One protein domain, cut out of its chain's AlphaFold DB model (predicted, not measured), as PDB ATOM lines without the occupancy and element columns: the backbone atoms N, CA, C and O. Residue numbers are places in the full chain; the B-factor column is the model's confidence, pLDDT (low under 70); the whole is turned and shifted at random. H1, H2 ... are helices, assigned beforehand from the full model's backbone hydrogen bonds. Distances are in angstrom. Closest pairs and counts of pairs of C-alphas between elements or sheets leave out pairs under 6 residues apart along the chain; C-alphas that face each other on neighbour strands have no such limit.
ATOM      1  N   SER A  71     114.454  91.888 107.400       78.25
ATOM      2  CA  SER A  71     114.423  93.176 108.099       78.25
ATOM      3  C   SER A  71     115.827  93.706 108.397       78.25
ATOM      4  O   SER A  71     116.145  94.827 108.014       78.25
ATOM      5  N   ALA A  72     116.717  92.877 108.947       87.06
ATOM      6  CA  ALA A  72     118.084  93.296 109.247       87.06
ATOM      7  C   ALA A  72     118.886  93.669 107.986       87.06
ATOM      8  O   ALA A  72     119.644  94.636 108.005       87.06
ATOM      9  N   LEU A  73     118.689  92.961 106.865       90.19
ATOM     10  CA  LEU A  73     119.314  93.340 105.595       90.19
ATOM     11  C   LEU A  73     118.691  94.619 105.019       90.19
ATOM     12  O   LEU A  73     119.408  95.437 104.451       90.19
ATOM     13  N   LYS A  74     117.377  94.820 105.182       91.19
ATOM     14  CA  LYS A  74     116.691  96.063 104.794       91.19
ATOM     15  C   LYS A  74     117.230  97.264 105.571       91.19
ATOM     16  O   LYS A  74     117.469  98.309 104.971       91.19
ATOM     17  N   ASP A  75     117.448  97.123 106.873       92.19
ATOM     18  CA  ASP A  75     117.975  98.205 107.704       92.19
ATOM     19  C   ASP A  75     119.446  98.483 107.400       92.19
ATOM     20  O   ASP A  75     119.818  99.641 107.209       92.19
ATOM     21  N   LEU A  76     120.263  97.441 107.219       93.81
ATOM     22  CA  LEU A  76     121.635  97.605 106.738       93.81
ATOM     23  C   LEU A  76     121.683  98.314 105.378       93.81
ATOM     24  O   LEU A  76     122.440  99.270 105.216       93.81
ATOM     25  N   ALA A  77     120.830  97.924 104.430       93.94
ATOM     26  CA  ALA A  77     120.749  98.573 103.124       93.94
ATOM     27  C   ALA A  77     120.461 100.078 103.252       93.94
ATOM     28  O   ALA A  77     121.149 100.880 102.621       93.94
ATOM     29  N   LYS A  78     119.533 100.477 104.138       94.81
ATOM     30  CA  LYS A  78     119.275 101.897 104.441       94.81
ATOM     31  C   LYS A  78     120.513 102.597 105.002       94.81
ATOM     32  O   LYS A  78     120.829 103.691 104.548       94.81
ATOM     33  N   THR A  79     121.234 101.976 105.942       95.75
ATOM     34  CA  THR A  79     122.461 102.572 106.515       95.75
ATOM     35  C   THR A  79     123.573 102.753 105.484       95.75
ATOM     36  O   THR A  79     124.358 103.690 105.584       95.75
ATOM     37  N   TRP A  80     123.619 101.890 104.470       96.56
ATOM     38  CA  TRP A  80     124.577 101.980 103.370       96.56
ATOM     39  C   TRP A  80     124.112 102.892 102.228       96.56
ATOM     40  O   TRP A  80     124.859 103.081 101.272       96.56
ATOM     41  N   GLY A  81     122.891 103.436 102.295       95.75
ATOM     42  CA  GLY A  81     122.299 104.216 101.207       95.75
ATOM     43  C   GLY A  81     122.011 103.389  99.948       95.75
ATOM     44  O   GLY A  81     121.992 103.929  98.846       95.75
ATOM     45  N   LEU A  82     121.815 102.076 100.094       94.75
ATOM     46  CA  LEU A  82     121.571 101.140  98.998       94.75
ATOM     47  C   LEU A  82     120.105 100.703  98.966       94.75
ATOM     48  O   LEU A  82     119.436 100.599  99.996       94.75
ATOM     49  N   SER A  83     119.602 100.382  97.774       93.69
ATOM     50  CA  SER A  83     118.265  99.808  97.651       93.69
ATOM     51  C   SER A  83     118.287  98.322  98.010       93.69
ATOM     52  O   SER A  83     119.043  97.528  97.448       93.69
ATOM     53  N   TYR A  84     117.410  97.921  98.932       91.44
ATOM     54  CA  TYR A  84     117.241  96.509  99.280       91.44
ATOM     55  C   TYR A  84     116.860  95.665  98.053       91.44
ATOM     56  O   TYR A  84     117.401  94.580  97.858       91.44
ATOM     57  N   SER A  85     115.977  96.180  97.190       90.88
ATOM     58  CA  SER A  85     115.576  95.505  95.950       90.88
ATOM     59  C   SER A  85     116.742  95.330  94.976       90.88
ATOM     60  O   SER A  85     116.848  94.274  94.357       90.88
ATOM     61  N   GLY A  86     117.645  96.312  94.875       91.50
ATOM     62  CA  GLY A  86     118.850  96.222  94.050       91.50
ATOM     63  C   GLY A  86     119.858  95.207  94.585       91.50
ATOM     64  O   GLY A  86     120.474  94.487  93.805       91.50
ATOM     65  N   ILE A  87     119.990  95.096  95.908       91.69
ATOM     66  CA  ILE A  87     120.817  94.060  96.542       91.69
ATOM     67  C   ILE A  87     120.199  92.673  96.311       91.69
ATOM     68  O   ILE A  87     120.894  91.753  95.888       91.69
ATOM     69  N   LYS A  88     118.885  92.522  96.535       88.81
ATOM     70  CA  LYS A  88     118.156  91.252  96.366       88.81
ATOM     71  C   LYS A  88     118.203  90.743  94.923       88.81
ATOM     72  O   LYS A  88     118.367  89.546  94.711       88.81
ATOM     73  N   SER A  89     118.068  91.634  93.941       91.62
ATOM     74  CA  SER A  89     118.140  91.280  92.517       91.62
ATOM     75  C   SER A  89     119.570  91.059  92.013       91.62
ATOM     76  O   SER A  89     119.755  90.598  90.890       91.62
ATOM     77  N   GLY A  90     120.587  91.393  92.816       89.50
ATOM     78  CA  GLY A  90     121.994  91.336  92.421       89.50
ATOM     79  C   GLY A  90     122.442  92.485  91.511       89.50
ATOM     80  O   GLY A  90     123.603  92.510  91.105       89.50
ATOM     81  N   ALA A  91     121.561  93.450  91.216       93.81
ATOM     82  CA  ALA A  91     121.908  94.668  90.483       93.81
ATOM     83  C   ALA A  91     122.920  95.537  91.251       93.81
ATOM     84  O   ALA A  91     123.742  96.224  90.647       93.81
ATOM     85  N   ILE A  92     122.885  95.479  92.586       93.50
ATOM     86  CA  ILE A  92     123.848  96.113  93.485       93.50
ATOM     87  C   ILE A  92     124.674  95.015  94.151       93.50
ATOM     88  O   ILE A  92     124.156  94.223  94.942       93.50
ATOM     89  N   LYS A  93     125.979  94.987  93.867       95.12
ATOM     90  CA  LYS A  93     126.928  94.149  94.605       95.12
ATOM     91  C   LYS A  93     127.352  94.845  95.890       95.12
ATOM     92  O   LYS A  93     127.805  95.984  95.857       95.12
ATOM     93  N   LEU A  94     127.240  94.124  97.000       94.19
ATOM     94  CA  LEU A  94     127.782  94.556  98.283       94.19
ATOM     95  C   LEU A  94     129.312  94.569  98.236       94.19
ATOM     96  O   LEU A  94     129.926  93.694  97.616       94.19
ATOM     97  N   SER A  95     129.919  95.529  98.930       96.69
ATOM     98  CA  SER A  95     131.348  95.467  99.232       96.69
ATOM     99  C   SER A  95     131.646  94.301 100.179       96.69
ATOM    100  O   SER A  95     130.750  93.743 100.820       96.69
ATOM    101  N   GLU A  96     132.919  93.933 100.295       97.38
ATOM    102  CA  GLU A  96     133.336  92.863 101.203       97.38
ATOM    103  C   GLU A  96     132.968  93.168 102.664       97.38
ATOM    104  O   GLU A  96     132.438  92.306 103.363       97.38
ATOM    105  N   GLU A  97     133.160  94.413 103.107       96.50
ATOM    106  CA  GLU A  97     132.794  94.861 104.455       96.50
ATOM    107  C   GLU A  97     131.286  94.748 104.710       96.50
ATOM    108  O   GLU A  97     130.862  94.199 105.729       96.50
ATOM    109  N   GLN A  98     130.464  95.200 103.757       95.94
ATOM    110  CA  GLN A  98     129.003  95.126 103.839       95.94
ATOM    111  C   GLN A  98     128.520  93.673 103.870       95.94
ATOM    112  O   GLN A  98     127.677  93.291 104.686       95.94
ATOM    113  N   HIS A  99     129.095  92.831 103.012       95.00
ATOM    114  CA  HIS A  99     128.789  91.409 102.981       95.00
ATOM    115  C   HIS A  99     129.181  90.713 104.295       95.00
ATOM    116  O   HIS A  99     128.407  89.915 104.826       95.00
ATOM    117  N   ASN A 100     130.343  91.045 104.864       95.62
ATOM    118  CA  ASN A 100     130.793  90.504 106.146       95.62
ATOM    119  C   ASN A 100     129.895  90.947 107.311       95.62
ATOM    120  O   ASN A 100     129.562  90.120 108.162       95.62
ATOM    121  N   ALA A 101     129.439  92.203 107.320       94.06
ATOM    122  CA  ALA A 101     128.490  92.702 108.313       94.06
ATOM    123  C   ALA A 101     127.150  91.949 108.254       94.06
ATOM    124  O   ALA A 101     126.657  91.472 109.277       94.06
ATOM    125  N   TRP A 102     126.598  91.755 107.052       93.44
ATOM    126  CA  TRP A 102     125.384  90.954 106.870       93.44
ATOM    127  C   TRP A 102     125.580  89.505 107.335       93.44
ATOM    128  O   TRP A 102     124.781  88.966 108.106       93.44
ATOM    129  N   LYS A 103     126.689  88.882 106.929       93.50
ATOM    130  CA  LYS A 103     127.032  87.506 107.301       93.50
ATOM    131  C   LYS A 103     127.148  87.325 108.817       93.50
ATOM    132  O   LYS A 103     126.720  86.294 109.334       93.50
ATOM    133  N   ALA A 104     127.697  88.306 109.532       94.00
ATOM    134  CA  ALA A 104     127.810  88.264 110.988       94.00
ATOM    135  C   ALA A 104     126.433  88.201 111.669       94.00
ATOM    136  O   ALA A 104     126.226  87.358 112.543       94.00
ATOM    137  N   ILE A 105     125.477  89.024 111.224       90.12
ATOM    138  CA  ILE A 105     124.106  89.032 111.760       90.12
ATOM    139  C   ILE A 105     123.418  87.686 111.517       90.12
ATOM    140  O   ILE A 105     122.857  87.097 112.442       90.12
ATOM    141  N   VAL A 106     123.510  87.162 110.291       89.25
ATOM    142  CA  VAL A 106     122.915  85.864 109.937       89.25
ATOM    143  C   VAL A 106     123.498  84.738 110.791       89.25
ATOM    144  O   VAL A 106     122.754  83.917 111.329       89.25
ATOM    145  N   ASN A 107     124.821  84.701 110.956       90.81
ATOM    146  CA  ASN A 107     125.482  83.679 111.766       90.81
ATOM    147  C   ASN A 107     125.082  83.765 113.243       90.81
ATOM    148  O   ASN A 107     124.788  82.735 113.847       90.81
ATOM    149  N   ALA A 108     124.996  84.974 113.804       89.69
ATOM    150  CA  ALA A 108     124.541  85.174 115.177       89.69
ATOM    151  C   ALA A 108     123.116  84.633 115.389       89.69
ATOM    152  O   ALA A 108     122.861  83.929 116.369       89.69
ATOM    153  N   GLY A 109     122.203  84.883 114.442       88.00
ATOM    154  CA  GLY A 109     120.848  84.326 114.469       88.00
ATOM    155  C   GLY A 109     120.829  82.795 114.403       88.00
ATOM    156  O   GLY A 109     120.140  82.139 115.188       88.00
ATOM    157  N   ILE A 110     121.644  82.202 113.523       88.00
ATOM    158  CA  ILE A 110     121.791  80.742 113.413       88.00
ATOM    159  C   ILE A 110     122.294  80.141 114.730       88.00
ATOM    160  O   ILE A 110     121.766  79.124 115.190       88.00
ATOM    161  N   ASP A 111     123.304  80.748 115.346       91.81
ATOM    162  CA  ASP A 111     123.899  80.231 116.575       91.81
ATOM    163  C   ASP A 111     122.962  80.382 117.777       91.81
ATOM    164  O   ASP A 111     122.849  79.449 118.583       91.81
ATOM    165  N   ALA A 112     122.203  81.478 117.850       89.62
ATOM    166  CA  ALA A 112     121.120  81.638 118.816       89.62
ATOM    167  C   ALA A 112     120.051  80.545 118.643       89.62
ATOM    168  O   ALA A 112     119.676  79.889 119.617       89.62
ATOM    169  N   GLY A 113     119.629  80.267 117.406       88.56
ATOM    170  CA  GLY A 113     118.677  79.196 117.100       88.56
ATOM    171  C   GLY A 113     119.200  77.803 117.472       88.56
ATOM    172  O   GLY A 113     118.486  77.006 118.085       88.56
ATOM    173  N   LYS A 114     120.471  77.502 117.177       93.50
ATOM    174  CA  LYS A 114     121.119  76.248 117.608       93.50
ATOM    175  C   LYS A 114     121.174  76.139 119.128       93.50
ATOM    176  O   LYS A 114     120.932  75.061 119.670       93.50
ATOM    177  N   LYS A 115     121.514  77.227 119.825       92.69
ATOM    178  CA  LYS A 115     121.532  77.269 121.290       92.69
ATOM    179  C   LYS A 115     120.137  76.999 121.852       92.69
ATOM    180  O   LYS A 115     120.006  76.099 122.670       92.69
ATOM    181  N   ALA A 116     119.109  77.680 121.350       93.50
ATOM    182  CA  ALA A 116     117.728  77.481 121.782       93.50
ATOM    183  C   ALA A 116     117.266  76.025 121.595       93.50
ATOM    184  O   ALA A 116     116.711  75.430 122.516       93.50
ATOM    185  N   LYS A 117     117.571  75.409 120.444       93.69
ATOM    186  CA  LYS A 117     117.263  73.990 120.186       93.69
ATOM    187  C   LYS A 117     117.973  73.054 121.167       93.69
ATOM    188  O   LYS A 117     117.344  72.140 121.697       93.69
ATOM    189  N   ARG A 118     119.264  73.284 121.438       94.06
ATOM    190  CA  ARG A 118     120.020  72.503 122.434       94.06
ATOM    191  C   ARG A 118     119.452  72.674 123.839       94.06
ATOM    192  O   ARG A 118     119.302  71.684 124.548       94.06
ATOM    193  N   ASP A 119     119.123  73.898 124.234       94.06
ATOM    194  CA  ASP A 119     118.577  74.198 125.558       94.06
ATOM    195  C   ASP A 119     117.204  73.530 125.744       94.06
ATOM    196  O   ASP A 119     116.976  72.881 126.767       94.06
ATOM    197  N   ALA A 120     116.336  73.583 124.727       94.81
ATOM    198  CA  ALA A 120     115.045  72.897 124.721       94.81
ATOM    199  C   ALA A 120     115.194  71.369 124.810       94.81
ATOM    200  O   ALA A 120     114.544  70.729 125.640       94.81
ATOM    201  N   TYR A 121     116.093  70.784 124.010       94.12
ATOM    202  CA  TYR A 121     116.394  69.352 124.066       94.12
ATOM    203  C   TYR A 121     116.910  68.935 125.450       94.12
ATOM    204  O   TYR A 121     116.401  67.989 126.048       94.12
ATOM    205  N   ASN A 122     117.873  69.677 126.002       92.12
ATOM    206  CA  ASN A 122     118.446  69.398 127.317       92.12
ATOM    207  C   ASN A 122     117.402  69.530 128.435       92.12
ATOM    208  O   ASN A 122     117.409  68.743 129.379       92.12
ATOM    209  N   ALA A 123     116.504  70.513 128.351       92.44
ATOM    210  CA  ALA A 123     115.406  70.668 129.301       92.44
ATOM    211  C   ALA A 123     114.438  69.474 129.248       92.44
ATOM    212  O   ALA A 123     114.101  68.912 130.293       92.44
ATOM    213  N   ALA A 124     114.050  69.035 128.046       93.25
ATOM    214  CA  ALA A 124     113.213  67.851 127.855       93.25
ATOM    215  C   ALA A 124     113.896  66.578 128.381       93.25
ATOM    216  O   ALA A 124     113.278  65.801 129.110       93.25
ATOM    217  N   TRP A 125     115.187  66.403 128.088       93.00
ATOM    218  CA  TRP A 125     115.977  65.271 128.569       93.00
ATOM    219  C   TRP A 125     116.083  65.251 130.100       93.00
ATOM    220  O   TRP A 125     115.846  64.211 130.713       93.00
ATOM    221  N   ARG A 126     116.353  66.395 130.748       91.31
ATOM    222  CA  ARG A 126     116.391  66.483 132.221       91.31
ATOM    223  C   ARG A 126     115.043  66.133 132.848       91.31
ATOM    224  O   ARG A 126     115.005  65.368 133.808       91.31
ATOM    225  N   LYS A 127     113.941  66.632 132.272       89.75
ATOM    226  CA  LYS A 127     112.575  66.321 132.720       89.75
ATOM    227  C   LYS A 127     112.264  64.825 132.614       89.75
ATOM    228  O   LYS A 127     111.680  64.273 133.542       89.75
ATOM    229  N   ALA A 128     112.668  64.177 131.520       91.25
ATOM    230  CA  ALA A 128     112.457  62.745 131.304       91.25
ATOM    231  C   ALA A 128     113.282  61.864 132.258       91.25
ATOM    232  O   ALA A 128     112.811  60.813 132.678       91.25
ATOM    233  N   ASN A 129     114.483  62.309 132.638       90.50
ATOM    234  CA  ASN A 129     115.405  61.543 133.485       90.50
ATOM    235  C   ASN A 129     115.337  61.920 134.976       90.50
ATOM    236  O   ASN A 129     116.188  61.503 135.755       90.50
ATOM    237  N   GLY A 130     114.358  62.732 135.391       83.62
ATOM    238  CA  GLY A 130     114.167  63.107 136.799       83.62
ATOM    239  C   GLY A 130     115.286  63.969 137.402       83.62
ATOM    240  O   GLY A 130     115.295  64.194 138.611       83.62
TER     241      GLY A 130
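AT A GLANCE: This is residues 71 to 130 of the 135 residues of the protein "Avirulence (Avh) protein" of Phytophthora megakarya (UniProt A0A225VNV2). One long helix, H3, makes the length of the model, and a small head is gathered near its first end, with the short helices H1 and H2 and the links that join them to each other and to H3. From residue 107 on, H3 sticks out of this head as a long bare arm, and H1 runs beside an early part of H3 in the opposite direction. The printed part has 60 residues with three named helices, in the order H1, H2, H3, and no named strand; its class is all helix. It is extended, with a radius of gyration of the C-alphas of 17.8 A, and its C-alphas span 56 by 19 by 18 A, the arm of H3 giving the longest span.

IN THESE COORDINATES: The printed part begins at once with H1, residues 71 to 79, from C-alpha 71 at (114.423, 93.176, 108.099) to C-alpha 79, 12.5 A away. A tight link of 4 residues leads to H2, residues 84 to 88, which measures 6.1 A from first to last C-alpha and begins with C-alpha 84 at (117.241, 96.509, 99.280). A short link of 7 residues then leads to H3, residues 96 to 128. H3 is 47.4 A long from first to last C-alpha, beginning at (133.336, 92.863, 101.203) and ending at (112.457, 62.745, 131.304).

HOW THE PARTS SIT: H1 touches H2, with 5 pairs of C-alphas within 8 A; the closest C-alphas are those of Lys 74 and Tyr 84, 5.6 A apart. H1 and H3 only just touch, with 3 pairs of C-alphas within 8 A, and H3 does so with residues 102 to 105 alone. The closest C-alphas of this pair are those of Leu 73 and Trp 102, 6.6 A apart. The lines of H1 and H3 stand at a shallow tilt of 25 degrees, and the two helices run opposite ways. H2 and H3 are apart, though they follow each other in the chain. In H1, H2 and H3 every pair of O i and N i+4 is within hydrogen-bond range.

THE WHOLE: The two C-alphas farthest apart are those of Ala 91 and Gly 130, 56.6 A from each other, and the first and last printed C-alphas, of Ser 71 and Gly 130, are 41.6 A apart. Residues 107 to 130, of which 107 to 128 belong to H3, stand free. Without them the body has 36 residues and spans 22 by 19 by 15 A, with a radius of gyration of 8.8 A. The printed part has no cut, and neither link is long. The mean pLDDT of the printed part is 92.3, and no printed residue is under 70.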